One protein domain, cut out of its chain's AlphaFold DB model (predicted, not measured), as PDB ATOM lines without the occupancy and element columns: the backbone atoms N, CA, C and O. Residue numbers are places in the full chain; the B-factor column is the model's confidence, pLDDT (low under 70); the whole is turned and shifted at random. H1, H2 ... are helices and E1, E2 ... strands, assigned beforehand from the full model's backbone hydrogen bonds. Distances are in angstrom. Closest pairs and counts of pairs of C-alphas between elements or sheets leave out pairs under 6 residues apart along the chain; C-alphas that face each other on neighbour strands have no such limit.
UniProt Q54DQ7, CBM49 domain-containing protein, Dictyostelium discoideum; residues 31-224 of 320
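This is residues 31 to 224 of the 320 residues of the protein "CBM49 domain-containing protein" of Dictyostelium discoideum (UniProt Q54DQ7). A twisted sheet of five strands makes the core, with the long helix H1 and the short helix H5 packed on one face and helix H2 on the other; at one end of the longest axis a small two-strand ladder, E1 and E7, lies off this sheet, with the short helix H3 between the two sheets. Long loops join these parts, and residues 180 to 185 stick out as a free loop. The printed part has 194 residues, with five named helices and seven named strands in the order E1 H1 E2 E3 H2 E4 E5 H3 H4 E6 H5 E7; under half of the residues, 86 of the 194, are in named elements, and the class is mixed, helices and strands. The larger sheet is mixed, in the order E3 E2 E4 E5 E6, and the smaller one is antiparallel. The whole is compact and rounded, with a radius of gyration of the C-alphas of 16.5 A and spans of 46 by 37 by 35 A.

In the large sheet, E3 is residues 99 to 104, 15.0 A long, E2 is residues 89 to 93, 13.8 A, E4 is residues 136 to 141, 15.0 A, E5 is residues 151 to 154, 10.1 A, and E6 is residues 189 to 191, 6.6 A. H1, the longest helix, is residues 64 to 84 and runs 30.2 A from C-alpha 64 at (236.699, 268.605, 159.227) to C-alpha 84 at (264.885, 268.578, 169.934). H2 is residues 115 to 127, 18.0 A, and H5 is residues 195 to 201, 9.8 A. H3 is residues 156 to 161, 8.4 A, and H4 is residues 172 to 176, 6.2 A. E1 is residues 38 to 42, 12.8 A, from C-alpha 38 at (249.200, 245.299, 157.125). E7 is residues 219 to 223, 13.1 A, and ends with C-alpha 223 at (247.000, 241.549, 155.541).

E2 and E3 form a hairpin, antiparallel, with N 90 and O 103 2.9 A apart. E2 and E4 are antiparallel, with N 91 and O 138 at 2.9 A. E4 and E5 are parallel, with N 139 and O 151 at 2.9 A, and so are E5 and E6, with N 152 and O 190 at 3.0 A. The edge strands are E3 and E6. The sheet has three layers, helices on both of its faces: H1 and H5 on one, H2 on the other. H1 has a height over the sheet of 8.5 A and lies over E2 and E4, slantwise to the strands at 42 degrees to E2 on the local plane; the closest C-alphas of H1 and E4 are those of Met 74 and Tyr 138, 6.4 A. H2, at a height of 6.1 A, lies over E3, and the closest C-alphas are those of Gly 103 and Ala 119, 3.8 A. H5, at a height of 5.9 A, lies only just over E5, with 3 of its 7 C-alphas falling on it. H1 and H5 are close but not clearly touching, the C-alphas of Leu 78 and Thr 198 being 7.1 A apart, at a shallow tilt of 5 degrees, the same way. E3, H2 and E4 form a split strand-helix-strand unit, two strands running the same way with E2 between them; E5, H3, H4 and E6 form a strand-helix-strand unit with parallel neighbour strands. Both crossovers are right-handed. H4 only grazes the sheet, and H3 is not on it. E1 and E7 are antiparallel, with N 39 and O 222 at 2.9 A; the closest C-alphas of E1 and H3 are those of Val 40 and Ser 157, 6.4 A. Every O i to N i+4 pair is within hydrogen-bond range in H2, H3, H4 and H5, and 16 of 17 in H1.

The C-alphas farthest apart are those of Asn 128 and Asn 223, 48.8 A. The printed part has no cut. The links E1 to H1, H4 to E6 and H5 to E7 are long. The mean pLDDT of the printed part is 86.1; it is under 70 at residues 31 to 50, 149 and 220 to 224.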
ATOM      1  N   ILE A  31     256.081 237.533 161.705       57.22
ATOM      2  CA  ILE A  31     256.393 238.164 162.992       57.22
ATOM      3  C   ILE A  31     257.425 239.271 162.783       57.22
ATOM      4  O   ILE A  31     258.590 238.985 162.517       57.22
ATOM      5  N   GLY A  32     257.000 240.518 163.006       63.01
ATOM      6  CA  GLY A  32     257.851 241.707 162.948       63.01
ATOM      7  C   GLY A  32     258.197 242.125 161.519       63.01
ATOM      8  O   GLY A  32     258.616 241.299 160.718       63.01
ATOM      9  N   GLN A  33     258.067 243.424 161.228       66.59
ATOM     10  CA  GLN A  33     258.153 244.036 159.885       66.59
ATOM     11  C   GLN A  33     256.873 243.910 159.049       66.59
ATOM     12  O   GLN A  33     256.875 243.399 157.931       66.59
ATOM     13  N   CYS A  34     255.773 244.434 159.586       67.32
ATOM     14  CA  CYS A  34     254.540 244.569 158.818       67.32
ATOM     15  C   CYS A  34     254.682 245.676 157.769       67.32
ATOM     16  O   CYS A  34     255.238 246.738 158.059       67.32
ATOM     17  N   SER A  35     254.166 245.449 156.562       65.76
ATOM     18  CA  SER A  35     254.072 246.499 155.547       65.76
ATOM     19  C   SER A  35     253.073 247.588 155.970       65.76
ATOM     20  O   SER A  35     252.254 247.398 156.872       65.76
ATOM     21  N   ALA A  36     253.092 248.738 155.287       60.87
ATOM     22  CA  ALA A  36     252.122 249.812 155.524       60.87
ATOM     23  C   ALA A  36     250.661 249.378 155.272       60.87
ATOM     24  O   ALA A  36     249.742 249.964 155.835       60.87
ATOM     25  N   SER A  37     250.448 248.337 154.456       56.97
ATOM     26  CA  SER A  37     249.133 247.755 154.160       56.97
ATOM     27  C   SER A  37     248.753 246.603 155.096       56.97
ATOM     28  O   SER A  37     247.811 245.876 154.806       56.97
ATOM     29  N   GLN A  38     249.505 246.353 156.164       62.02
ATOM     30  CA  GLN A  38     249.200 245.299 157.125       62.02
ATOM     31  C   GLN A  38     248.722 245.904 158.443       62.02
ATOM     32  O   GLN A  38     249.261 246.906 158.920       62.02
ATOM     33  N   THR A  39     247.711 245.282 159.044       62.38
ATOM     34  CA  THR A  39     247.320 245.563 160.423       62.38
ATOM     35  C   THR A  39     248.182 244.734 161.366       62.38
ATOM     36  O   THR A  39     248.637 243.635 161.044       62.38
ATOM     37  N   VAL A  40     248.469 245.294 162.533       66.44
ATOM     38  CA  VAL A  40     249.250 244.643 163.581       66.44
ATOM     39  C   VAL A  40     248.288 244.140 164.643       66.44
ATOM     40  O   VAL A  40     247.455 244.898 165.125       66.44
ATOM     41  N   GLY A  41     248.398 242.871 165.017       61.34
ATOM     42  CA  GLY A  41     247.753 242.357 166.222       61.34
ATOM     43  C   GLY A  41     248.826 241.826 167.150       61.34
ATOM     44  O   GLY A  41     249.592 240.925 166.794       61.34
ATOM     45  N   TRP A  42     248.920 242.421 168.330       68.00
ATOM     46  CA  TRP A  42     249.671 241.826 169.424       68.00
ATOM     47  C   TRP A  42     248.943 240.600 169.966       68.00
ATOM     48  O   TRP A  42     247.756 240.398 169.706       68.00
ATOM     49  N   VAL A  43     249.644 239.802 170.766       59.05
ATOM     50  CA  VAL A  43     248.974 238.872 171.680       59.05
ATOM     51  C   VAL A  43     248.132 239.720 172.645       59.05
ATOM     52  O   VAL A  43     248.726 240.516 173.377       59.05
ATOM     53  N   PRO A  44     246.787 239.626 172.636       56.03
ATOM     54  CA  PRO A  44     245.968 240.376 173.581       56.03
ATOM     55  C   PRO A  44     246.324 239.982 175.018       56.03
ATOM     56  O   PRO A  44     246.812 238.876 175.271       56.03
ATOM     57  N   ALA A  45     246.074 240.890 175.968       57.44
ATOM     58  CA  ALA A  45     246.136 240.546 177.384       57.44
ATOM     59  C   ALA A  45     245.290 239.284 177.628       57.44
ATOM     60  O   ALA A  45     244.231 239.125 177.016       57.44
ATOM     61  N   ALA A  46     245.777 238.369 178.473       54.78
ATOM     62  CA  ALA A  46     245.052 237.135 178.750       54.78
ATOM     63  C   ALA A  46     243.595 237.459 179.154       54.78
ATOM     64  O   ALA A  46     243.387 238.433 179.884       54.78
ATOM     65  N   PRO A  47     242.589 236.681 178.705       57.37
ATOM     66  CA  PRO A  47     241.172 236.999 178.927       57.37
ATOM     67  C   PRO A  47     240.795 237.234 180.398       57.37
ATOM     68  O   PRO A  47     239.853 237.967 180.684       57.37
ATOM     69  N   GLU A  48     241.556 236.653 181.330       67.63
ATOM     70  CA  GLU A  48     241.453 236.872 182.779       67.63
ATOM     71  C   GLU A  48     241.606 238.341 183.208       67.63
ATOM     72  O   GLU A  48     241.095 238.722 184.259       67.63
ATOM     73  N   TYR A  49     242.244 239.185 182.393       66.69
ATOM     74  CA  TYR A  49     242.356 240.624 182.640       66.69
ATOM     75  C   TYR A  49     241.152 241.423 182.098       66.69
ATOM     76  O   TYR A  49     241.093 242.645 182.255       66.69
ATOM     77  N   GLY A  50     240.164 240.759 181.487       67.19
ATOM     78  CA  GLY A  50     238.987 241.368 180.860       67.19
ATOM     79  C   GLY A  50     239.277 241.926 179.465       67.19
ATOM     80  O   GLY A  50     240.421 242.218 179.134       67.19
ATOM     81  N   THR A  51     238.237 242.100 178.648       71.70
ATOM     82  CA  THR A  51     238.333 242.525 177.234       71.70
ATOM     83  C   THR A  51     237.762 243.917 176.966       71.70
ATOM     84  O   THR A  51     237.798 244.390 175.834       71.70
ATOM     85  N   GLU A  52     237.236 244.582 177.996       76.66
ATOM     86  CA  GLU A  52     236.629 245.908 177.876       76.66
ATOM     87  C   GLU A  52     237.644 246.944 177.376       76.66
ATOM     88  O   GLU A  52     238.806 246.945 177.790       76.66
ATOM     89  N   THR A  53     237.203 247.842 176.503       83.32
ATOM     90  CA  THR A  53     237.989 248.966 175.986       83.32
ATOM     91  C   THR A  53     237.083 250.181 175.807       83.32
ATOM     92  O   THR A  53     235.872 250.048 175.629       83.32
ATOM     93  N   LEU A  54     237.649 251.389 175.874       83.20
ATOM     94  CA  LEU A  54     236.927 252.590 175.452       83.20
ATOM     95  C   LEU A  54     236.970 252.769 173.935       83.20
ATOM     96  O   LEU A  54     237.916 252.344 173.265       83.20
ATOM     97  N   LYS A  55     235.981 253.498 173.408       85.45
ATOM     98  CA  LYS A  55     236.038 254.018 172.043       85.45
ATOM     99  C   LYS A  55     237.240 254.959 171.906       85.45
ATOM    100  O   LYS A  55     237.375 255.907 172.679       85.45
ATOM    101  N   VAL A  56     238.066 254.707 170.895       86.51
ATOM    102  CA  VAL A  56     239.036 255.675 170.379       86.51
ATOM    103  C   VAL A  56     238.459 256.239 169.095       86.51
ATOM    104  O   VAL A  56     238.110 255.470 168.207       86.51
ATOM    105  N   TRP A  57     238.336 257.558 169.020       91.69
ATOM    106  CA  TRP A  57     237.936 258.249 167.803       91.69
ATOM    107  C   TRP A  57     239.126 258.335 166.853       91.69
ATOM    108  O   TRP A  57     240.235 258.677 167.277       91.69
ATOM    109  N   THR A  58     238.907 258.034 165.579       87.26
ATOM    110  CA  THR A  58     239.922 258.208 164.530       87.26
ATOM    111  C   THR A  58     239.715 259.529 163.784       87.26
ATOM    112  O   THR A  58     238.631 260.113 163.864       87.26
ATOM    113  N   PRO A  59     240.718 260.037 163.039       84.85
ATOM    114  CA  PRO A  59     240.582 261.289 162.292       84.85
ATOM    115  C   PRO A  59     239.413 261.288 161.295       84.85
ATOM    116  O   PRO A  59     238.853 262.341 161.008       84.85
ATOM    117  N   GLU A  60     239.040 260.122 160.762       85.68
ATOM    118  CA  GLU A  60     237.938 259.947 159.808       85.68
ATOM    119  C   GLU A  60     236.553 260.075 160.455       85.68
ATOM    120  O   GLU A  60     235.575 260.329 159.755       85.68
ATOM    121  N   GLU A  61     236.460 259.907 161.775       88.29
ATOM    122  CA  GLU A  61     235.211 260.035 162.532       88.29
ATOM    123  C   GLU A  61     234.964 261.462 163.055       88.29
ATOM    124  O   GLU A  61     233.897 261.729 163.612       88.29
ATOM    125  N   LEU A  62     235.937 262.369 162.913       90.03
ATOM    126  CA  LEU A  62     235.854 263.757 163.380       90.03
ATOM    127  C   LEU A  62     235.277 264.684 162.302       90.03
ATOM    128  O   LEU A  62     235.399 264.423 161.103       90.03
ATOM    129  N   SER A  63     234.699 265.819 162.718       95.53
ATOM    130  CA  SER A  63     234.350 266.878 161.761       95.53
ATOM    131  C   SER A  63     235.621 267.441 161.103       95.53
ATOM    132  O   SER A  63     236.689 267.415 161.726       95.53
ATOM    133  N   PRO A  64     235.543 267.989 159.876       95.86
ATOM    134  CA  PRO A  64     236.699 268.605 159.227       95.86
ATOM    135  C   PRO A  64     237.377 269.690 160.081       95.86
ATOM    136  O   PRO A  64     238.601 269.740 160.149       95.86
ATOM    137  N   GLU A  65     236.594 270.523 160.772       96.95
ATOM    138  CA  GLU A  65     237.090 271.609 161.626       96.95
ATOM    139  C   GLU A  65     237.778 271.084 162.893       96.95
ATOM    140  O   GLU A  65     238.843 271.571 163.277       96.95
ATOM    141  N   GLU A  66     237.186 270.083 163.552       96.55
ATOM    142  CA  GLU A  66     237.781 269.455 164.733       96.55
ATOM    143  C   GLU A  66     239.079 268.729 164.361       96.55
ATOM    144  O   GLU A  66     240.103 268.883 165.035       96.55
ATOM    145  N   ARG A  67     239.065 267.997 163.245       96.63
ATOM    146  CA  ARG A  67     240.242 267.320 162.705       96.63
ATOM    147  C   ARG A  67     241.384 268.299 162.428       96.63
ATOM    148  O   ARG A  67     242.484 268.059 162.921       96.63
ATOM    149  N   ASP A  68     241.132 269.394 161.708       97.87
ATOM    150  CA  ASP A  68     242.147 270.416 161.389       97.87
ATOM    151  C   ASP A  68     242.784 270.999 162.663       97.87
ATOM    152  O   ASP A  68     244.009 271.087 162.792       97.87
ATOM    153  N   MET A  69     241.967 271.281 163.683       97.74
ATOM    154  CA  MET A  69     242.453 271.719 164.991       97.74
ATOM    155  C   MET A  69     243.394 270.685 165.637       97.74
ATOM    156  O   MET A  69     244.446 271.056 166.175       97.74
ATOM    157  N   HIS A  70     243.032 269.398 165.634       97.96
ATOM    158  CA  HIS A  70     243.888 268.352 166.200       97.96
ATOM    159  C   HIS A  70     245.180 268.169 165.396       97.96
ATOM    160  O   HIS A  70     246.247 268.041 166.002       97.96
ATOM    161  N   GLU A  71     245.110 268.207 164.064       98.17
ATOM    162  CA  GLU A  71     246.273 268.119 163.176       98.17
ATOM    163  C   GLU A  71     247.238 269.289 163.410       98.17
ATOM    164  O   GLU A  71     248.434 269.062 163.599       98.17
ATOM    165  N   HIS A  72     246.741 270.525 163.535       98.22
ATOM    166  CA  HIS A  72     247.570 271.694 163.840       98.22
ATOM    167  C   HIS A  72     248.334 271.547 165.170       98.22
ATOM    168  O   HIS A  72     249.533 271.829 165.264       98.22
ATOM    169  N   ARG A  73     247.658 271.062 166.218       98.27
ATOM    170  CA  ARG A  73     248.254 270.875 167.553       98.27
ATOM    171  C   ARG A  73     249.226 269.694 167.607       98.27
ATOM    172  O   ARG A  73     250.245 269.775 168.295       98.27
ATOM    173  N   MET A  74     248.961 268.627 166.851       97.96
ATOM    174  CA  MET A  74     249.893 267.509 166.681       97.96
ATOM    175  C   MET A  74     251.138 267.935 165.887       97.96
ATOM    176  O   MET A  74     252.265 267.617 166.270       97.96
ATOM    177  N   ALA A  75     250.961 268.726 164.823       98.16
ATOM    178  CA  ALA A  75     252.061 269.267 164.029       98.16
ATOM    179  C   ALA A  75     253.010 270.128 164.878       98.16
ATOM    180  O   ALA A  75     254.229 270.029 164.722       98.16
ATOM    181  N   TYR A  76     252.475 270.912 165.821       98.55
ATOM    182  CA  TYR A  76     253.271 271.699 166.765       98.55
ATOM    183  C   TYR A  76     254.240 270.830 167.589       98.55
ATOM    184  O   TYR A  76     255.448 271.084 167.603       98.55
ATOM    185  N   ILE A  77     253.752 269.765 168.236       97.92
ATOM    186  CA  ILE A  77     254.627 268.880 169.025       97.92
ATOM    187  C   ILE A  77     255.546 268.030 168.153       97.92
ATOM    188  O   ILE A  77     256.674 267.752 168.561       97.92
ATOM    189  N   LEU A  78     255.136 267.684 166.930       95.26
ATOM    190  CA  LEU A  78     256.007 267.018 165.966       95.26
ATOM    191  C   LEU A  78     257.159 267.929 165.502       95.26
ATOM    192  O   LEU A  78     258.281 267.459 165.313       95.26
ATOM    193  N   ALA A  79     256.927 269.237 165.365       98.13
ATOM    194  CA  ALA A  79     257.982 270.205 165.065       98.13
ATOM    195  C   ALA A  79     259.004 270.304 166.210       98.13
ATOM    196  O   ALA A  79     260.209 270.219 165.963       98.13
ATOM    197  N   ILE A  80     258.544 270.379 167.466       98.05
ATOM    198  CA  ILE A  80     259.423 270.353 168.650       98.05
ATOM    199  C   ILE A  80     260.191 269.029 168.725       98.05
ATOM    200  O   ILE A  80     261.392 269.013 168.993       98.05
ATOM    201  N   SER A  81     259.516 267.914 168.458       95.83
ATOM    202  CA  SER A  81     260.090 266.567 168.411       95.83
ATOM    203  C   SER A  81     261.271 266.493 167.433       95.83
ATOM    204  O   SER A  81     262.368 266.061 167.801       95.83
ATOM    205  N   LYS A  82     261.107 267.058 166.231       94.62
ATOM    206  CA  LYS A  82     262.172 267.191 165.223       94.62
ATOM    207  C   LYS A  82     263.290 268.140 165.663       94.62
ATOM    208  O   LYS A  82     264.463 267.779 165.564       94.62
ATOM    209  N   GLN A  83     262.950 269.320 166.187       96.39
ATOM    210  CA  GLN A  83     263.914 270.329 166.644       96.39
ATOM    211  C   GLN A  83     264.803 269.805 167.782       96.39
ATOM    212  O   GLN A  83     266.017 269.995 167.773       96.39
ATOM    213  N   THR A  84     264.200 269.122 168.753       94.24
ATOM    214  CA  THR A  84     264.885 268.578 169.934       94.24
ATOM    215  C   THR A  84     265.507 267.205 169.686       94.24
ATOM    216  O   THR A  84     266.279 266.724 170.516       94.24
ATOM    217  N   ARG A  85     265.196 266.572 168.544       92.67
ATOM    218  CA  ARG A  85     265.574 265.191 168.199       92.67
ATOM    219  C   ARG A  85     265.128 264.185 169.266       92.67
ATOM    220  O   ARG A  85     265.850 263.244 169.598       92.67
ATOM    221  N   ARG A  86     263.936 264.392 169.827       92.92
ATOM    222  CA  ARG A  86     263.324 263.527 170.845       92.92
ATOM    223  C   ARG A  86     262.003 263.009 170.321       92.92
ATOM    224  O   ARG A  86     261.199 263.794 169.864       92.92
ATOM    225  N   LYS A  87     261.777 261.698 170.398       91.32
ATOM    226  CA  LYS A  87     260.618 261.045 169.766       91.32
ATOM    227  C   LYS A  87     259.290 261.338 170.465       91.32
ATOM    228  O   LYS A  87     258.290 261.531 169.783       91.32
ATOM    229  N   PHE A  88     259.300 261.396 171.797       93.60
ATOM    230  CA  PHE A  88     258.113 261.613 172.627       93.60
ATOM    231  C   PHE A  88     258.066 263.054 173.123       93.60
ATOM    232  O   PHE A  88     258.876 263.459 173.965       93.60
ATOM    233  N   VAL A  89     257.131 263.819 172.566       96.26
ATOM    234  CA  VAL A  89     256.874 265.218 172.907       96.26
ATOM    235  C   VAL A  89     255.386 265.415 173.076       96.26
ATOM    236  O   VAL A  89     254.580 264.739 172.437       96.26
ATOM    237  N   THR A  90     255.045 266.348 173.949       97.49
ATOM    238  CA  THR A  90     253.706 266.467 174.481       97.49
ATOM    239  C   THR A  90     253.326 267.911 174.696       97.49
ATOM    240  O   THR A  90     254.167 268.696 175.115       97.49
ATOM    241  N   SER A  91     252.070 268.267 174.459       98.00
ATOM    242  CA  SER A  91     251.525 269.594 174.748       98.00
ATOM    243  C   SER A  91     250.175 269.500 175.442       98.00
ATOM    244  O   SER A  91     249.446 268.523 175.281       98.00
ATOM    245  N   ILE A  92     249.855 270.520 176.234       97.72
ATOM    246  CA  ILE A  92     248.591 270.648 176.960       97.72
ATOM    247  C   ILE A  92     247.930 271.954 176.538       97.72
ATOM    248  O   ILE A  92     248.542 273.021 176.612       97.72
ATOM    249  N   TYR A  93     246.670 271.860 176.133       97.93
ATOM    250  CA  TYR A  93     245.826 272.982 175.748       97.93
ATOM    251  C   TYR A  93     244.667 273.140 176.730       97.93
ATOM    252  O   TYR A  93     244.052 272.158 177.150       97.93
ATOM    253  N   ALA A  94     244.345 274.386 177.065       96.05
ATOM    254  CA  ALA A  94     243.112 274.729 177.760       96.05
ATOM    255  C   ALA A  94     241.893 274.553 176.838       96.05
ATOM    256  O   ALA A  94     242.020 274.546 175.612       96.05
ATOM    257  N   GLN A  95     240.696 274.489 177.425       93.03
ATOM    258  CA  GLN A  95     239.433 274.343 176.689       93.03
ATOM    259  C   GLN A  95     239.218 275.426 175.619       93.03
ATOM    260  O   GLN A  95     238.656 275.152 174.564       93.03
ATOM    261  N   ASN A  96     239.694 276.650 175.864       94.61
ATOM    262  CA  ASN A  96     239.606 277.765 174.916       94.61
ATOM    263  C   ASN A  96     240.631 277.680 173.763       94.61
ATOM    264  O   ASN A  96     240.756 278.622 172.987       94.61
ATOM    265  N   GLY A  97     241.411 276.597 173.683       95.46
ATOM    266  CA  GLY A  97     242.434 276.381 172.665       95.46
ATOM    267  C   GLY A  97     243.775 277.064 172.925       95.46
ATOM    268  O   GLY A  97     244.655 276.997 172.068       95.46
ATOM    269  N   THR A  98     243.975 277.679 174.093       97.18
ATOM    270  CA  THR A  98     245.275 278.248 174.479       97.18
ATOM    271  C   THR A  98     246.269 277.133 174.797       97.18
ATOM    272  O   THR A  98     245.984 276.275 175.633       97.18
ATOM    273  N   LEU A  99     247.445 277.154 174.164       98.07
ATOM    274  CA  LEU A  99     248.570 276.308 174.563       98.07
ATOM    275  C   LEU A  99     249.049 276.742 175.952       98.07
ATOM    276  O   LEU A  99     249.454 277.888 176.127       98.07
ATOM    277  N   LEU A 100     249.033 275.824 176.917       97.64
ATOM    278  CA  LEU A 100     249.536 276.078 178.265       97.64
ATOM    279  C   LEU A 100     251.019 275.719 178.357       97.64
ATOM    280  O   LEU A 100     251.852 276.564 178.672       97.64
ATOM    281  N   CYS A 101     251.368 274.465 178.059       97.92
ATOM    282  CA  CYS A 101     252.748 273.984 178.148       97.92
ATOM    283  C   CYS A 101     253.028 272.891 177.133       97.92
ATOM    284  O   CYS A 101     252.116 272.249 176.612       97.92
ATOM    285  N   HIS A 102     254.313 272.616 176.944       97.77
ATOM    286  CA  HIS A 102     254.783 271.380 176.346       97.77
ATOM    287  C   HIS A 102     255.843 270.717 177.229       97.77
ATOM    288  O   HIS A 102     256.402 271.334 178.137       97.77
ATOM    289  N   GLY A 103     256.104 269.445 176.962       96.44
ATOM    290  CA  GLY A 103     257.080 268.619 177.647       96.44
ATOM    291  C   GLY A 103     257.763 267.683 176.665       96.44
ATOM    292  O   GLY A 103     257.159 267.206 175.707       96.44
ATOM    293  N   VAL A 104     259.050 267.450 176.889       96.34
ATOM    294  CA  VAL A 104     259.895 266.619 176.033       96.34
ATOM    295  C   VAL A 104     260.464 265.501 176.887       96.34
ATOM    296  O   VAL A 104     261.017 265.769 177.952       96.34
ATOM    297  N   ASN A 105     260.352 264.256 176.421       92.39
ATOM    298  CA  ASN A 105     260.928 263.117 177.124       92.39
ATOM    299  C   ASN A 105     262.454 263.280 177.244       92.39
ATOM    300  O   ASN A 105     263.177 263.357 176.239       92.39
ATOM    301  N   THR A 106     262.947 263.330 178.480       86.02
ATOM    302  CA  THR A 106     264.367 263.570 178.768       86.02
ATOM    303  C   THR A 106     265.178 262.275 178.799       86.02
ATOM    304  O   THR A 106     266.357 262.282 178.426       86.02
ATOM    305  N   GLY A 107     264.553 261.143 179.130       84.01
ATOM    306  CA  GLY A 107     265.232 259.874 179.361       84.01
ATOM    307  C   GLY A 107     266.157 259.968 180.575       84.01
ATOM    308  O   GLY A 107     265.775 260.463 181.628       84.01
ATOM    309  N   LYS A 108     267.407 259.508 180.465       81.41
ATOM    310  CA  LYS A 108     268.369 259.675 181.568       81.41
ATOM    311  C   LYS A 108     268.641 261.172 181.835       81.41
ATOM    312  O   LYS A 108     268.810 261.920 180.873       81.41
ATOM    313  N   PRO A 109     268.735 261.607 183.108       85.20
ATOM    314  CA  PRO A 109     268.809 260.776 184.317       85.20
ATOM    315  C   PRO A 109     267.452 260.328 184.886       85.20
ATOM    316  O   PRO A 109     267.432 259.389 185.674       85.20
ATOM    317  N   ASN A 110     266.334 260.941 184.488       87.10
ATOM    318  CA  ASN A 110     265.010 260.605 185.012       87.10
ATOM    319  C   ASN A 110     264.158 259.862 183.972       87.10
ATOM    320  O   ASN A 110     263.387 260.468 183.232       87.10
ATOM    321  N   LEU A 111     264.265 258.530 183.962       86.10
ATOM    322  CA  LEU A 111     263.513 257.670 183.038       86.10
ATOM    323  C   LEU A 111     261.988 257.830 183.158       86.10
ATOM    324  O   LEU A 111     261.284 257.514 182.212       86.10
ATOM    325  N   MET A 112     261.492 258.353 184.284       86.16
ATOM    326  CA  MET A 112     260.069 258.607 184.518       86.16
ATOM    327  C   MET A 112     259.584 259.911 183.872       86.16
ATOM    328  O   MET A 112     258.383 260.137 183.764       86.16
ATOM    329  N   THR A 113     260.494 260.803 183.463       90.76
ATOM    330  CA  THR A 113     260.150 262.069 182.799       90.76
ATOM    331  C   THR A 113     259.869 261.825 181.318       90.76
ATOM    332  O   THR A 113     260.616 262.239 180.428       90.76
ATOM    333  N   HIS A 114     258.765 261.127 181.062       92.98
ATOM    334  CA  HIS A 114     258.164 261.055 179.738       92.98
ATOM    335  C   HIS A 114     257.655 262.440 179.311       92.98
ATOM    336  O   HIS A 114     257.579 263.359 180.134       92.98
ATOM    337  N   GLY A 115     257.326 262.607 178.024       93.12
ATOM    338  CA  GLY A 115     256.877 263.902 177.497       93.12
ATOM    339  C   GLY A 115     255.697 264.454 178.295       93.12
ATOM    340  O   GLY A 115     255.596 265.655 178.533       93.12
ATOM    341  N   GLU A 116     254.873 263.557 178.820       94.91
ATOM    342  CA  GLU A 116     253.579 263.899 179.381       94.91
ATOM    343  C   GLU A 116     253.695 264.273 180.847       94.91
ATOM    344  O   GLU A 116     253.164 265.297 181.266       94.91
ATOM    345  N   VAL A 117     254.530 263.541 181.584       94.00
ATOM    346  CA  VAL A 117     254.982 263.934 182.922       94.00
ATOM    347  C   VAL A 117     255.695 265.287 182.869       94.00
ATOM    348  O   VAL A 117     255.445 266.145 183.711       94.00
ATOM    349  N   ALA A 118     256.548 265.517 181.866       95.16
ATOM    350  CA  ALA A 118     257.227 266.798 181.697       95.16
ATOM    351  C   ALA A 118     256.233 267.945 181.433       95.16
ATOM    352  O   ALA A 118     256.331 268.994 182.066       95.16
ATOM    353  N   ALA A 119     255.254 267.745 180.545       96.13
ATOM    354  CA  ALA A 119     254.255 268.762 180.221       96.13
ATOM    355  C   ALA A 119     253.356 269.081 181.424       96.13
ATOM    356  O   ALA A 119     253.104 270.252 181.712       96.13
ATOM    357  N   ILE A 120     252.921 268.047 182.154       95.16
ATOM    358  CA  ILE A 120     252.144 268.183 183.389       95.16
ATOM    359  C   ILE A 120     252.952 268.966 184.424       95.16
ATOM    360  O   ILE A 120     252.483 269.998 184.889       95.16
ATOM    361  N   ASN A 121     254.190 268.569 184.719       94.51
ATOM    362  CA  ASN A 121     255.019 269.267 185.706       94.51
ATOM    363  C   ASN A 121     255.257 270.737 185.335       94.51
ATOM    364  O   ASN A 121     255.148 271.609 186.197       94.51
ATOM    365  N   ASN A 122     255.514 271.026 184.056       96.63
ATOM    366  CA  ASN A 122     255.658 272.397 183.570       96.63
ATOM    367  C   ASN A 122     254.379 273.209 183.828       96.63
ATOM    368  O   ASN A 122     254.446 274.309 184.369       96.63
ATOM    369  N   CYS A 123     253.210 272.647 183.521       96.65
ATOM    370  CA  CYS A 123     251.924 273.314 183.725       96.65
ATOM    371  C   CYS A 123     251.520 273.459 185.187       96.65
ATOM    372  O   CYS A 123     251.014 274.508 185.579       96.65
ATOM    373  N   THR A 124     251.776 272.441 186.004       96.40
ATOM    374  CA  THR A 124     251.547 272.501 187.449       96.40
ATOM    375  C   THR A 124     252.402 273.609 188.057       96.40
ATOM    376  O   THR A 124     251.887 274.430 188.805       96.40
ATOM    377  N   SER A 125     253.682 273.688 187.681       96.79
ATOM    378  CA  SER A 125     254.610 274.704 188.186       96.79
ATOM    379  C   SER A 125     254.237 276.125 187.744       96.79
ATOM    380  O   SER A 125     254.214 277.040 188.562       96.79
ATOM    381  N   LEU A 126     253.902 276.318 186.462       97.04
ATOM    382  CA  LEU A 126     253.620 277.645 185.904       97.04
ATOM    383  C   LEU A 126     252.260 278.214 186.320       97.04
ATOM    384  O   LEU A 126     252.132 279.423 186.497       97.04
ATOM    385  N   TYR A 127     251.245 277.359 186.455       96.10
ATOM    386  CA  TYR A 127     249.854 277.789 186.622       96.10
ATOM    387  C   TYR A 127     249.217 277.313 187.931       96.10
ATOM    388  O   TYR A 127     248.029 277.541 188.144       96.10
ATOM    389  N   ASN A 128     249.983 276.640 188.799       94.51
ATOM    390  CA  ASN A 128     249.497 276.041 190.043       94.51
ATOM    391  C   ASN A 128     248.270 275.125 189.821       94.51
ATOM    392  O   ASN A 128     247.304 275.137 190.584       94.51
ATOM    393  N   ILE A 129     248.286 274.360 188.720       93.03
ATOM    394  CA  ILE A 129     247.192 273.464 188.328       93.03
ATOM    395  C   ILE A 129     247.226 272.206 189.198       93.03
ATOM    396  O   ILE A 129     248.204 271.467 189.189       93.03
ATOM    397  N   SER A 130     246.123 271.917 189.886       89.43
ATOM    398  CA  SER A 130     245.917 270.660 190.622       89.43
ATOM    399  C   SER A 130     245.031 269.655 189.874       89.43
ATOM    400  O   SER A 130     244.894 268.509 190.294       89.43
ATOM    401  N   SER A 131     244.400 270.075 188.773       89.87
ATOM    402  CA  SER A 131     243.428 269.282 188.019       89.87
ATOM    403  C   SER A 131     243.423 269.680 186.545       89.87
ATOM    404  O   SER A 131     243.198 270.839 186.210       89.87
ATOM    405  N   TYR A 132     243.594 268.699 185.661       90.44
ATOM    406  CA  TYR A 132     243.630 268.882 184.203       90.44
ATOM    407  C   TYR A 132     242.260 268.641 183.548       90.44
ATOM    408  O   TYR A 132     242.150 268.162 182.423       90.44
ATOM    409  N   THR A 133     241.183 268.937 184.277       89.37
ATOM    410  CA  THR A 133     239.813 268.780 183.764       89.37
ATOM    411  C   THR A 133     239.564 269.772 182.636       89.37
ATOM    412  O   THR A 133     239.969 270.925 182.753       89.37
ATOM    413  N   ASN A 134     238.868 269.348 181.578       90.44
ATOM    414  CA  ASN A 134     238.585 270.168 180.391       90.44
ATOM    415  C   ASN A 134     239.853 270.690 179.688       90.44
ATOM    416  O   ASN A 134     239.832 271.741 179.051       90.44
ATOM    417  N   MET A 135     240.964 269.965 179.812       94.88
ATOM    418  CA  MET A 135     242.186 270.220 179.056       94.88
ATOM    419  C   MET A 135     242.426 269.076 178.081       94.88
ATOM    420  O   MET A 135     242.090 267.924 178.361       94.88
ATOM    421  N   THR A 136     243.045 269.396 176.952       96.18
ATOM    422  CA  THR A 136     243.409 268.404 175.943       96.18
ATOM    423  C   THR A 136     244.913 268.268 175.913       96.18
ATOM    424  O   THR A 136     245.636 269.253 175.758       96.18
ATOM    425  N   LEU A 137     245.379 267.037 176.048       96.73
ATOM    426  CA  LEU A 137     246.786 266.708 175.969       96.73
ATOM    427  C   LEU A 137     247.031 265.951 174.653       96.73
ATOM    428  O   LEU A 137     246.337 264.977 174.359       96.73
ATOM    429  N   TYR A 138     248.033 266.402 173.897       97.53
ATOM    430  CA  TYR A 138     248.513 265.806 172.651       97.53
ATOM    431  C   TYR A 138     249.895 265.190 172.853       97.53
ATOM    432  O   TYR A 138     250.773 265.863 173.386       97.53
ATOM    433  N   THR A 139     250.125 263.963 172.390       97.12
ATOM    434  CA  THR A 139     251.436 263.293 172.448       97.12
ATOM    435  C   THR A 139     251.797 262.637 171.111       97.12
ATOM    436  O   THR A 139     250.933 262.154 170.387       97.12
ATOM    437  N   THR A 140     253.075 262.639 170.733       94.37
ATOM    438  CA  THR A 140     253.512 262.126 169.417       94.37
ATOM    439  C   THR A 140     253.353 260.612 169.258       94.37
ATOM    440  O   THR A 140     253.165 260.135 168.142       94.37
ATOM    441  N   GLY A 141     253.416 259.859 170.353       92.00
ATOM    442  CA  GLY A 141     253.140 258.426 170.388       92.00
ATOM    443  C   GLY A 141     252.164 258.112 171.509       92.00
ATOM    444  O   GLY A 141     252.101 258.849 172.491       92.00
ATOM    445  N   GLU A 142     251.403 257.041 171.340       90.18
ATOM    446  CA  GLU A 142     250.423 256.572 172.306       90.18
ATOM    447  C   GLU A 142     251.044 256.463 173.711       90.18
ATOM    448  O   GLU A 142     252.143 255.919 173.864       90.18
ATOM    449  N   PRO A 143     250.387 257.013 174.745       84.63
ATOM    450  CA  PRO A 143     250.953 257.033 176.084       84.63
ATOM    451  C   PRO A 143     251.069 255.614 176.645       84.63
ATOM    452  O   PRO A 143     250.253 254.729 176.385       84.63
ATOM    453  N   CYS A 144     252.061 255.395 177.503       83.52
ATOM    454  CA  CYS A 144     252.101 254.170 178.289       83.52
ATOM    455  C   CYS A 144     251.075 254.220 179.434       83.52
ATOM    456  O   CYS A 144     250.567 255.285 179.809       83.52
ATOM    457  N   ALA A 145     250.856 253.067 180.072       81.15
ATOM    458  CA  ALA A 145     249.927 252.906 181.192       81.15
ATOM    459  C   ALA A 145     250.176 253.848 182.391       81.15
ATOM    460  O   ALA A 145     249.314 253.980 183.253       81.15
ATOM    461  N   MET A 146     251.341 254.500 182.468       79.56
ATOM    462  CA  MET A 146     251.658 255.456 183.533       79.56
ATOM    463  C   MET A 146     251.118 256.860 183.263       79.56
ATOM    464  O   MET A 146     250.770 257.560 184.207       79.56
ATOM    465  N   CYS A 147     251.108 257.295 181.999       80.35
ATOM    466  CA  CYS A 147     250.827 258.691 181.663       80.35
ATOM    467  C   CYS A 147     249.364 258.925 181.271       80.35
ATOM    468  O   CYS A 147     248.868 260.000 181.572       80.35
ATOM    469  N   LEU A 148     248.709 257.931 180.642       70.97
ATOM    470  CA  LEU A 148     247.272 257.862 180.291       70.97
ATOM    471  C   LEU A 148     246.641 259.173 179.780       70.97
ATOM    472  O   LEU A 148     246.315 260.075 180.549       70.97
ATOM    473  N   ILE A 149     246.414 259.272 178.462       67.97
ATOM    474  CA  ILE A 149     246.219 260.553 177.755       67.97
ATOM    475  C   ILE A 149     245.150 260.500 176.657       67.97
ATOM    476  O   ILE A 149     244.791 259.434 176.179       67.97
ATOM    477  N   VAL A 150     244.673 261.684 176.263       81.78
ATOM    478  CA  VAL A 150     243.558 261.954 175.347       81.78
ATOM    479  C   VAL A 150     243.917 261.789 173.860       81.78
ATOM    480  O   VAL A 150     243.228 261.038 173.182       81.78
ATOM    481  N   VAL A 151     244.943 262.478 173.325       86.38
ATOM    482  CA  VAL A 151     245.194 262.540 171.865       86.38
ATOM    483  C   VAL A 151     246.607 262.095 171.481       86.38
ATOM    484  O   VAL A 151     247.578 262.626 172.024       86.38
ATOM    485  N   TRP A 152     246.746 261.187 170.507       91.93
ATOM    486  CA  TRP A 152     248.056 260.725 170.021       91.93
ATOM    487  C   TRP A 152     248.150 260.502 168.505       91.93
ATOM    488  O   TRP A 152     247.141 260.388 167.808       91.93
ATOM    489  N   GLY A 153     249.389 260.456 168.000       81.88
ATOM    490  CA  GLY A 153     249.701 260.188 166.591       81.88
ATOM    491  C   GLY A 153     249.969 258.712 166.299       81.88
ATOM    492  O   GLY A 153     249.118 258.024 165.738       81.88
ATOM    493  N   THR A 154     251.134 258.210 166.711       83.26
ATOM    494  CA  THR A 154     251.545 256.812 166.489       83.26
ATOM    495  C   THR A 154     250.992 255.872 167.557       83.26
ATOM    496  O   THR A 154     250.999 256.213 168.735       83.26
ATOM    497  N   TRP A 155     250.585 254.662 167.175       86.83
ATOM    498  CA  TRP A 155     250.073 253.636 168.094       86.83
ATOM    499  C   TRP A 155     251.188 252.799 168.734       86.83
ATOM    500  O   TRP A 155     252.208 252.515 168.097       86.83
ATOM    501  N   ASN A 156     250.982 252.310 169.962       87.89
ATOM    502  CA  ASN A 156     251.920 251.404 170.640       87.89
ATOM    503  C   ASN A 156     252.139 250.111 169.845       87.89
ATOM    504  O   ASN A 156     253.249 249.570 169.804       87.89
ATOM    505  N   SER A 157     251.093 249.637 169.167       83.64
ATOM    506  CA  SER A 157     251.155 248.473 168.287       83.64
ATOM    507  C   SER A 157     252.094 248.709 167.098       83.64
ATOM    508  O   SER A 157     252.892 247.834 166.769       83.64
ATOM    509  N   ASP A 158     252.110 249.900 166.500       83.66
ATOM    510  CA  ASP A 158     253.051 250.231 165.425       83.66
ATOM    511  C   ASP A 158     254.490 250.345 165.947       83.66
ATOM    512  O   ASP A 158     255.412 249.773 165.352       83.66
ATOM    513  N   LEU A 159     254.689 251.011 167.091       86.98
ATOM    514  CA  LEU A 159     256.008 251.133 167.725       86.98
ATOM    515  C   LEU A 159     256.623 249.763 168.015       86.98
ATOM    516  O   LEU A 159     257.790 249.521 167.704       86.98
ATOM    517  N   MET A 160     255.840 248.844 168.571       85.88
ATOM    518  CA  MET A 160     256.333 247.507 168.865       85.88
ATOM    519  C   MET A 160     256.477 246.668 167.589       85.88
ATOM    520  O   MET A 160     257.527 246.077 167.370       85.88
ATOM    521  N   CYS A 161     255.456 246.602 166.737       81.42
ATOM    522  CA  CYS A 161     255.365 245.572 165.700       81.42
ATOM    523  C   CYS A 161     255.972 245.981 164.345       81.42
ATOM    524  O   CYS A 161     256.499 245.124 163.627       81.42
ATOM    525  N   LYS A 162     255.926 247.273 163.991       80.74
ATOM    526  CA  LYS A 162     256.526 247.815 162.755       80.74
ATOM    527  C   LYS A 162     257.920 248.381 163.004       80.74
ATOM    528  O   LYS A 162     258.817 248.194 162.187       80.74
ATOM    529  N   VAL A 163     258.104 249.054 164.140       83.86
ATOM    530  CA  VAL A 163     259.352 249.759 164.476       83.86
ATOM    531  C   VAL A 163     260.275 248.895 165.357       83.86
ATOM    532  O   VAL A 163     261.467 249.181 165.436       83.86
ATOM    533  N   CYS A 164     259.792 247.803 165.965       86.03
ATOM    534  CA  CYS A 164     260.554 246.967 166.911       86.03
ATOM    535  C   CYS A 164     261.131 247.763 168.091       86.03
ATOM    536  O   CYS A 164     262.206 247.448 168.602       86.03
ATOM    537  N   MET A 165     260.432 248.822 168.499       87.74
ATOM    538  CA  MET A 165     260.752 249.630 169.665       87.74
ATOM    539  C   MET A 165     260.062 249.043 170.898       87.74
ATOM    540  O   MET A 165     258.864 248.778 170.871       87.74
ATOM    541  N   GLY A 166     260.806 248.858 171.988       87.38
ATOM    542  CA  GLY A 166     260.249 248.380 173.253       87.38
ATOM    543  C   GLY A 166     259.112 249.269 173.762       87.38
ATOM    544  O   GLY A 166     259.339 250.440 174.056       87.38
ATOM    545  N   GLN A 167     257.913 248.694 173.881       85.70
ATOM    546  CA  GLN A 167     256.722 249.290 174.492       85.70
ATOM    547  C   GLN A 167     255.975 248.232 175.306       85.70
ATOM    548  O   GLN A 167     256.159 247.030 175.097       85.70
ATOM    549  N   ILE A 168     255.126 248.673 176.236       83.43
ATOM    550  CA  ILE A 168     254.168 247.775 176.889       83.43
ATOM    551  C   ILE A 168     253.081 247.448 175.847       83.43
ATOM    552  O   ILE A 168     252.510 248.384 175.289       83.43
ATOM    553  N   PRO A 169     252.798 246.164 175.550       79.75
ATOM    554  CA  PRO A 169     251.840 245.758 174.518       79.75
ATOM    555  C   PRO A 169     250.396 245.930 175.006       79.75
ATOM    556  O   PRO A 169     249.708 244.961 175.316       79.75
ATOM    557  N   MET A 170     249.972 247.177 175.164       81.25
ATOM    558  CA  MET A 170     248.680 247.534 175.725       81.25
ATOM    559  C   MET A 170     248.224 248.876 175.165       81.25
ATOM    560  O   MET A 170     248.984 249.847 175.194       81.25
ATOM    561  N   ASP A 171     246.983 248.921 174.687       83.81
ATOM    562  CA  ASP A 171     246.360 250.163 174.237       83.81
ATOM    563  C   ASP A 171     245.932 251.011 175.445       83.81
ATOM    564  O   ASP A 171     245.531 250.521 176.506       83.81
ATOM    565  N   SER A 172     245.928 252.320 175.255       87.43
ATOM    566  CA  SER A 172     245.477 253.301 176.240       87.43
ATOM    567  C   SER A 172     243.997 253.130 176.555       87.43
ATOM    568  O   SER A 172     243.582 253.262 177.707       87.43
ATOM    569  N   ASN A 173     243.184 252.795 175.549       87.11
ATOM    570  CA  ASN A 173     241.741 252.619 175.712       87.11
ATOM    571  C   ASN A 173     241.374 251.421 176.594       87.11
ATOM    572  O   ASN A 173     240.345 251.446 177.273       87.11
ATOM    573  N   TYR A 174     242.232 250.404 176.623       85.76
ATOM    574  CA  TYR A 174     242.112 249.276 177.520       85.76
ATOM    575  C   TYR A 174     242.271 249.734 178.969       85.76
ATOM    576  O   TYR A 174     241.395 249.468 179.789       85.76
ATOM    577  N   ILE A 175     243.302 250.521 179.285       85.66
ATOM    578  CA  ILE A 175     243.458 251.063 180.641       85.66
ATOM    579  C   ILE A 175     242.324 252.030 180.994       85.66
ATOM    580  O   ILE A 175     241.729 251.922 182.066       85.66
ATOM    581  N   PHE A 176     241.975 252.952 180.097       88.32
ATOM    582  CA  PHE A 176     240.950 253.956 180.378       88.32
ATOM    583  C   PHE A 176     239.538 253.395 180.538       88.32
ATOM    584  O   PHE A 176     238.696 254.042 181.152       88.32
ATOM    585  N   SER A 177     239.252 252.182 180.074       87.31
ATOM    586  CA  SER A 177     237.956 251.555 180.382       87.31
ATOM    587  C   SER A 177     237.794 251.234 181.875       87.31
ATOM    588  O   SER A 177     236.676 251.092 182.355       87.31
ATOM    589  N   ARG A 178     238.893 251.241 182.646       87.31
ATOM    590  CA  ARG A 178     238.891 251.144 184.113       87.31
ATOM    591  C   ARG A 178     238.875 252.517 184.811       87.31
ATOM    592  O   ARG A 178     239.102 252.609 186.015       87.31
ATOM    593  N   TYR A 179     238.585 253.603 184.087       88.02
ATOM    594  CA  TYR A 179     238.586 254.970 184.632       88.02
ATOM    595  C   TYR A 179     237.480 255.238 185.672       88.02
ATOM    596  O   TYR A 179     237.549 256.233 186.395       88.02
ATOM    597  N   TYR A 180     236.501 254.336 185.808       86.03
ATOM    598  CA  TYR A 180     235.392 254.444 186.766       86.03
ATOM    599  C   TYR A 180     235.837 254.627 188.229       86.03
ATOM    600  O   TYR A 180     235.075 255.152 189.036       86.03
ATOM    601  N   GLY A 181     237.066 254.228 188.583       86.40
ATOM    602  CA  GLY A 181     237.638 254.447 189.917       86.40
ATOM    603  C   GLY A 181     238.131 255.877 190.180       86.40
ATOM    604  O   GLY A 181     238.430 256.212 191.322       86.40
ATOM    605  N   VAL A 182     238.232 256.718 189.144       85.67
ATOM    606  CA  VAL A 182     238.751 258.092 189.240       85.67
ATOM    607  C   VAL A 182     237.617 259.108 189.122       85.67
ATOM    608  O   VAL A 182     237.516 260.008 189.955       85.67
ATOM    609  N   ARG A 183     236.756 258.985 188.098       85.05
ATOM    610  CA  ARG A 183     235.541 259.805 187.923       85.05
ATOM    611  C   ARG A 183     234.461 259.033 187.171       85.05
ATOM    612  O   ARG A 183     234.732 258.011 186.556       85.05
ATOM    613  N   ALA A 184     233.248 259.587 187.170       84.89
ATOM    614  CA  ALA A 184     232.092 259.001 186.493       84.89
ATOM    615  C   ALA A 184     232.257 258.892 184.966       84.89
ATOM    616  O   ALA A 184     231.799 257.916 184.379       84.89
ATOM    617  N   THR A 185     232.913 259.868 184.329       87.22
ATOM    618  CA  THR A 185     233.046 259.928 182.866       87.22
ATOM    619  C   THR A 185     234.514 259.830 182.458       87.22
ATOM    620  O   THR A 185     235.301 260.665 182.915       87.22
ATOM    621  N   PRO A 186     234.896 258.861 181.607       88.92
ATOM    622  CA  PRO A 186     236.250 258.781 181.077       88.92
ATOM    623  C   PRO A 186     236.576 259.948 180.138       88.92
ATOM    624  O   PRO A 186     235.667 260.548 179.562       88.92
ATOM    625  N   PRO A 187     237.866 260.273 179.949       89.50
ATOM    626  CA  PRO A 187     238.260 261.209 178.909       89.50
ATOM    627  C   PRO A 187     237.952 260.639 177.520       89.50
ATOM    628  O   PRO A 187     238.028 259.430 177.294       89.50
ATOM    629  N   THR A 188     237.654 261.526 176.571       92.26
ATOM    630  CA  THR A 188     237.610 261.176 175.148       92.26
ATOM    631  C   THR A 188     239.001 260.759 174.689       92.26
ATOM    632  O   THR A 188     239.974 261.417 175.037       92.26
ATOM    633  N   LEU A 189     239.113 259.690 173.906       93.21
ATOM    634  CA  LEU A 189     240.386 259.245 173.343       93.21
ATOM    635  C   LEU A 189     240.367 259.445 171.833       93.21
ATOM    636  O   LEU A 189     239.407 259.034 171.186       93.21
ATOM    637  N   ILE A 190     241.408 260.059 171.279       93.83
ATOM    638  CA  ILE A 190     241.550 260.317 169.846       93.83
ATOM    639  C   ILE A 190     242.927 259.819 169.407       93.83
ATOM    640  O   ILE A 190     243.955 260.341 169.835       93.83
ATOM    641  N   GLY A 191     242.958 258.808 168.550       91.27
ATOM    642  CA  GLY A 191     244.196 258.172 168.107       91.27
ATOM    643  C   GLY A 191     244.405 258.337 166.609       91.27
ATOM    644  O   GLY A 191     243.449 258.333 165.841       91.27
ATOM    645  N   GLY A 192     245.658 258.433 166.172       90.02
ATOM    646  CA  GLY A 192     246.001 258.440 164.748       90.02
ATOM    647  C   GLY A 192     246.040 259.817 164.079       90.02
ATOM    648  O   GLY A 192     246.090 259.886 162.852       90.02
ATOM    649  N   ILE A 193     246.039 260.916 164.837       93.82
ATOM    650  CA  ILE A 193     246.156 262.264 164.260       93.82
ATOM    651  C   ILE A 193     247.558 262.443 163.671       93.82
ATOM    652  O   ILE A 193     248.548 262.290 164.384       93.82
ATOM    653  N   LEU A 194     247.651 262.772 162.377       92.10
ATOM    654  CA  LEU A 194     248.920 262.800 161.629       92.10
ATOM    655  C   LEU A 194     249.736 261.502 161.795       92.10
ATOM    656  O   LEU A 194     250.956 261.526 161.990       92.10
ATOM    657  N   ARG A 195     249.056 260.344 161.782       88.37
ATOM    658  CA  ARG A 195     249.694 259.029 161.964       88.37
ATOM    659  C   ARG A 195     250.828 258.791 160.974       88.37
ATOM    660  O   ARG A 195     251.887 258.336 161.372       88.37
ATOM    661  N   ASN A 196     250.647 259.136 159.700       83.09
ATOM    662  CA  ASN A 196     251.671 258.907 158.678       83.09
ATOM    663  C   ASN A 196     252.974 259.658 158.999       83.09
ATOM    664  O   ASN A 196     254.068 259.105 158.891       83.09
ATOM    665  N   GLU A 197     252.861 260.917 159.415       87.16
ATOM    666  CA  GLU A 197     253.987 261.782 159.743       87.16
ATOM    667  C   GLU A 197     254.638 261.406 161.073       87.16
ATOM    668  O   GLU A 197     255.864 261.489 161.204       87.16
ATOM    669  N   THR A 198     253.831 261.018 162.061       85.40
ATOM    670  CA  THR A 198     254.323 260.575 163.368       85.40
ATOM    671  C   THR A 198     254.999 259.213 163.260       85.40
ATOM    672  O   THR A 198     256.149 259.103 163.677       85.40
ATOM    673  N   ASP A 199     254.400 258.232 162.578       84.82
ATOM    674  CA  ASP A 199     254.988 256.904 162.352       84.82
ATOM    675  C   ASP A 199     256.333 257.015 161.626       84.82
ATOM    676  O   ASP A 199     257.325 256.419 162.048       84.82
ATOM    677  N   ALA A 200     256.401 257.843 160.577       84.25
ATOM    678  CA  ALA A 200     257.631 258.077 159.822       84.25
ATOM    679  C   ALA A 200     258.758 258.695 160.671       84.25
ATOM    680  O   ALA A 200     259.939 258.532 160.351       84.25
ATOM    681  N   TRP A 201     258.425 259.403 161.754       87.82
ATOM    682  CA  TRP A 201     259.414 259.978 162.664       87.82
ATOM    683  C   TRP A 201     260.054 258.934 163.594       87.82
ATOM    684  O   TRP A 201     261.208 259.085 164.019       87.82
ATOM    685  N   PHE A 202     259.362 257.833 163.887       85.77
ATOM    686  CA  PHE A 202     259.917 256.754 164.694       85.77
ATOM    687  C   PHE A 202     260.854 255.870 163.860       85.77
ATOM    688  O   PHE A 202     260.439 254.964 163.149       85.77
ATOM    689  N   THR A 203     262.166 256.093 163.999       81.18
ATOM    690  CA  THR A 203     263.186 255.259 163.336       81.18
ATOM    691  C   THR A 203     263.014 253.770 163.676       81.18
ATOM    692  O   THR A 203     263.018 253.459 164.874       81.18
ATOM    693  N   PRO A 204     262.943 252.867 162.678       82.31
ATOM    694  CA  PRO A 204     262.831 251.429 162.900       82.31
ATOM    695  C   PRO A 204     264.107 250.851 163.514       82.31
ATOM    696  O   PRO A 204     265.221 251.116 163.064       82.31
ATOM    697  N   TYR A 205     263.930 250.009 164.526       84.49
ATOM    698  CA  TYR A 205     264.985 249.259 165.203       84.49
ATOM    699  C   TYR A 205     265.052 247.797 164.761       84.49
ATOM    700  O   TYR A 205     265.976 247.098 165.158       84.49
ATOM    701  N   CYS A 206     264.123 247.322 163.923       81.29
ATOM    702  CA  CYS A 206     264.003 245.901 163.576       81.29
ATOM    703  C   CYS A 206     265.289 245.271 163.014       81.29
ATOM    704  O   CYS A 206     265.580 244.117 163.313       81.29
ATOM    705  N   ASN A 207     266.071 246.040 162.251       84.55
ATOM    706  CA  ASN A 207     267.351 245.609 161.672       84.55
ATOM    707  C   ASN A 207     268.570 246.017 162.524       84.55
ATOM    708  O   ASN A 207     269.705 245.888 162.080       84.55
ATOM    709  N   ASN A 208     268.352 246.544 163.732       85.92
ATOM    710  CA  ASN A 208     269.399 246.979 164.652       85.92
ATOM    711  C   ASN A 208     269.193 246.372 166.054       85.92
ATOM    712  O   ASN A 208     268.890 247.099 167.007       85.92
ATOM    713  N   PRO A 209     269.391 245.050 166.206       86.79
ATOM    714  CA  PRO A 209     269.214 244.366 167.484       86.79
ATOM    715  C   PRO A 209     270.207 244.801 168.572       86.79
ATOM    716  O   PRO A 209     269.990 244.510 169.743       86.79
ATOM    717  N   ALA A 210     271.283 245.510 168.209       90.47
ATOM    718  CA  ALA A 210     272.230 246.090 169.160       90.47
ATOM    719  C   ALA A 210     271.715 247.387 169.813       90.47
ATOM    720  O   ALA A 210     272.304 247.872 170.779       90.47
ATOM    721  N   SER A 211     270.635 247.983 169.291       88.95
ATOM    722  CA  SER A 211     270.039 249.174 169.888       88.95
ATOM    723  C   SER A 211     269.423 248.850 171.254       88.95
ATOM    724  O   SER A 211     268.662 247.891 171.352       88.95
ATOM    725  N   PRO A 212     269.621 249.685 172.293       88.23
ATOM    726  CA  PRO A 212     268.957 249.486 173.585       88.23
ATOM    727  C   PRO A 212     267.431 249.660 173.516       88.23
ATOM    728  O   PRO A 212     266.736 249.322 174.467       88.23
ATOM    729  N   TYR A 213     266.909 250.212 172.416       87.68
ATOM    730  CA  TYR A 213     265.474 250.370 172.184       87.68
ATOM    731  C   TYR A 213     264.857 249.185 171.437       87.68
ATOM    732  O   TYR A 213     263.632 249.112 171.358       87.68
ATOM    733  N   TYR A 214     265.677 248.294 170.870       88.85
ATOM    734  CA  TYR A 214     265.185 247.148 170.122       88.85
ATOM    735  C   TYR A 214     264.520 246.134 171.051       88.85
ATOM    736  O   TYR A 214     265.081 245.732 172.071       88.85
ATOM    737  N   VAL A 215     263.355 245.652 170.635       86.67
ATOM    738  CA  VAL A 215     262.756 244.427 171.156       86.67
ATOM    739  C   VAL A 215     262.385 243.527 169.985       86.67
ATOM    740  O   VAL A 215     261.928 244.005 168.947       86.67
ATOM    741  N   LYS A 216     262.539 242.210 170.145       84.02
ATOM    742  CA  LYS A 216     261.941 241.259 169.205       84.02
ATOM    743  C   LYS A 216     260.416 241.305 169.394       84.02
ATOM    744  O   LYS A 216     259.955 240.915 170.471       84.02
ATOM    745  N   PRO A 217     259.635 241.775 168.405       79.67
ATOM    746  CA  PRO A 217     258.199 241.942 168.583       79.67
ATOM    747  C   PRO A 217     257.509 240.596 168.802       79.67
ATOM    748  O   PRO A 217     257.845 239.598 168.163       79.67
ATOM    749  N   LYS A 218     256.506 240.583 169.685       75.40
ATOM    750  CA  LYS A 218     255.556 239.472 169.852       75.40
ATOM    751  C   LYS A 218     254.217 239.843 169.215       75.40
ATOM    752  O   LYS A 218     253.196 239.932 169.892       75.40
ATOM    753  N   CYS A 219     254.259 240.112 167.916       75.51
ATOM    754  CA  CYS A 219     253.101 240.524 167.132       75.51
ATOM    755  C   CYS A 219     252.969 239.701 165.860       75.51
ATOM    756  O   CYS A 219     253.958 239.162 165.365       75.51
ATOM    757  N   ALA A 220     251.767 239.705 165.303       65.32
ATOM    758  CA  ALA A 220     251.468 239.203 163.974       65.32
ATOM    759  C   ALA A 220     251.125 240.364 163.031       65.32
ATOM    760  O   ALA A 220     250.407 241.294 163.409       65.32
ATOM    761  N   CYS A 221     251.646 240.291 161.808       66.44
ATOM    762  CA  CYS A 221     251.211 241.117 160.692       66.44
ATOM    763  C   CYS A 221     250.059 240.419 159.972       66.44
ATOM    764  O   CYS A 221     250.223 239.302 159.477       66.44
ATOM    765  N   TYR A 222     248.917 241.085 159.884       63.53
ATOM    766  CA  TYR A 222     247.750 240.619 159.151       63.53
ATOM    767  C   TYR A 222     247.624 241.446 157.878       63.53
ATOM    768  O   TYR A 222     247.782 242.665 157.900       63.53
ATOM    769  N   ASN A 223     247.347 240.804 156.747       58.16
ATOM    770  CA  ASN A 223     247.000 241.549 155.541       58.16
ATOM    771  C   ASN A 223     245.685 242.290 155.800       58.16
ATOM    772  O   ASN A 223     244.695 241.654 156.143       58.16
ATOM    773  N   SER A 224     245.679 243.621 155.655       58.66
ATOM    774  CA  SER A 224     244.489 244.447 155.918       58.66
ATOM    775  C   SER A 224     243.367 244.240 154.901       58.66
ATOM    776  O   SER A 224     242.284 244.799 155.040       58.66
TER     777      SER A 224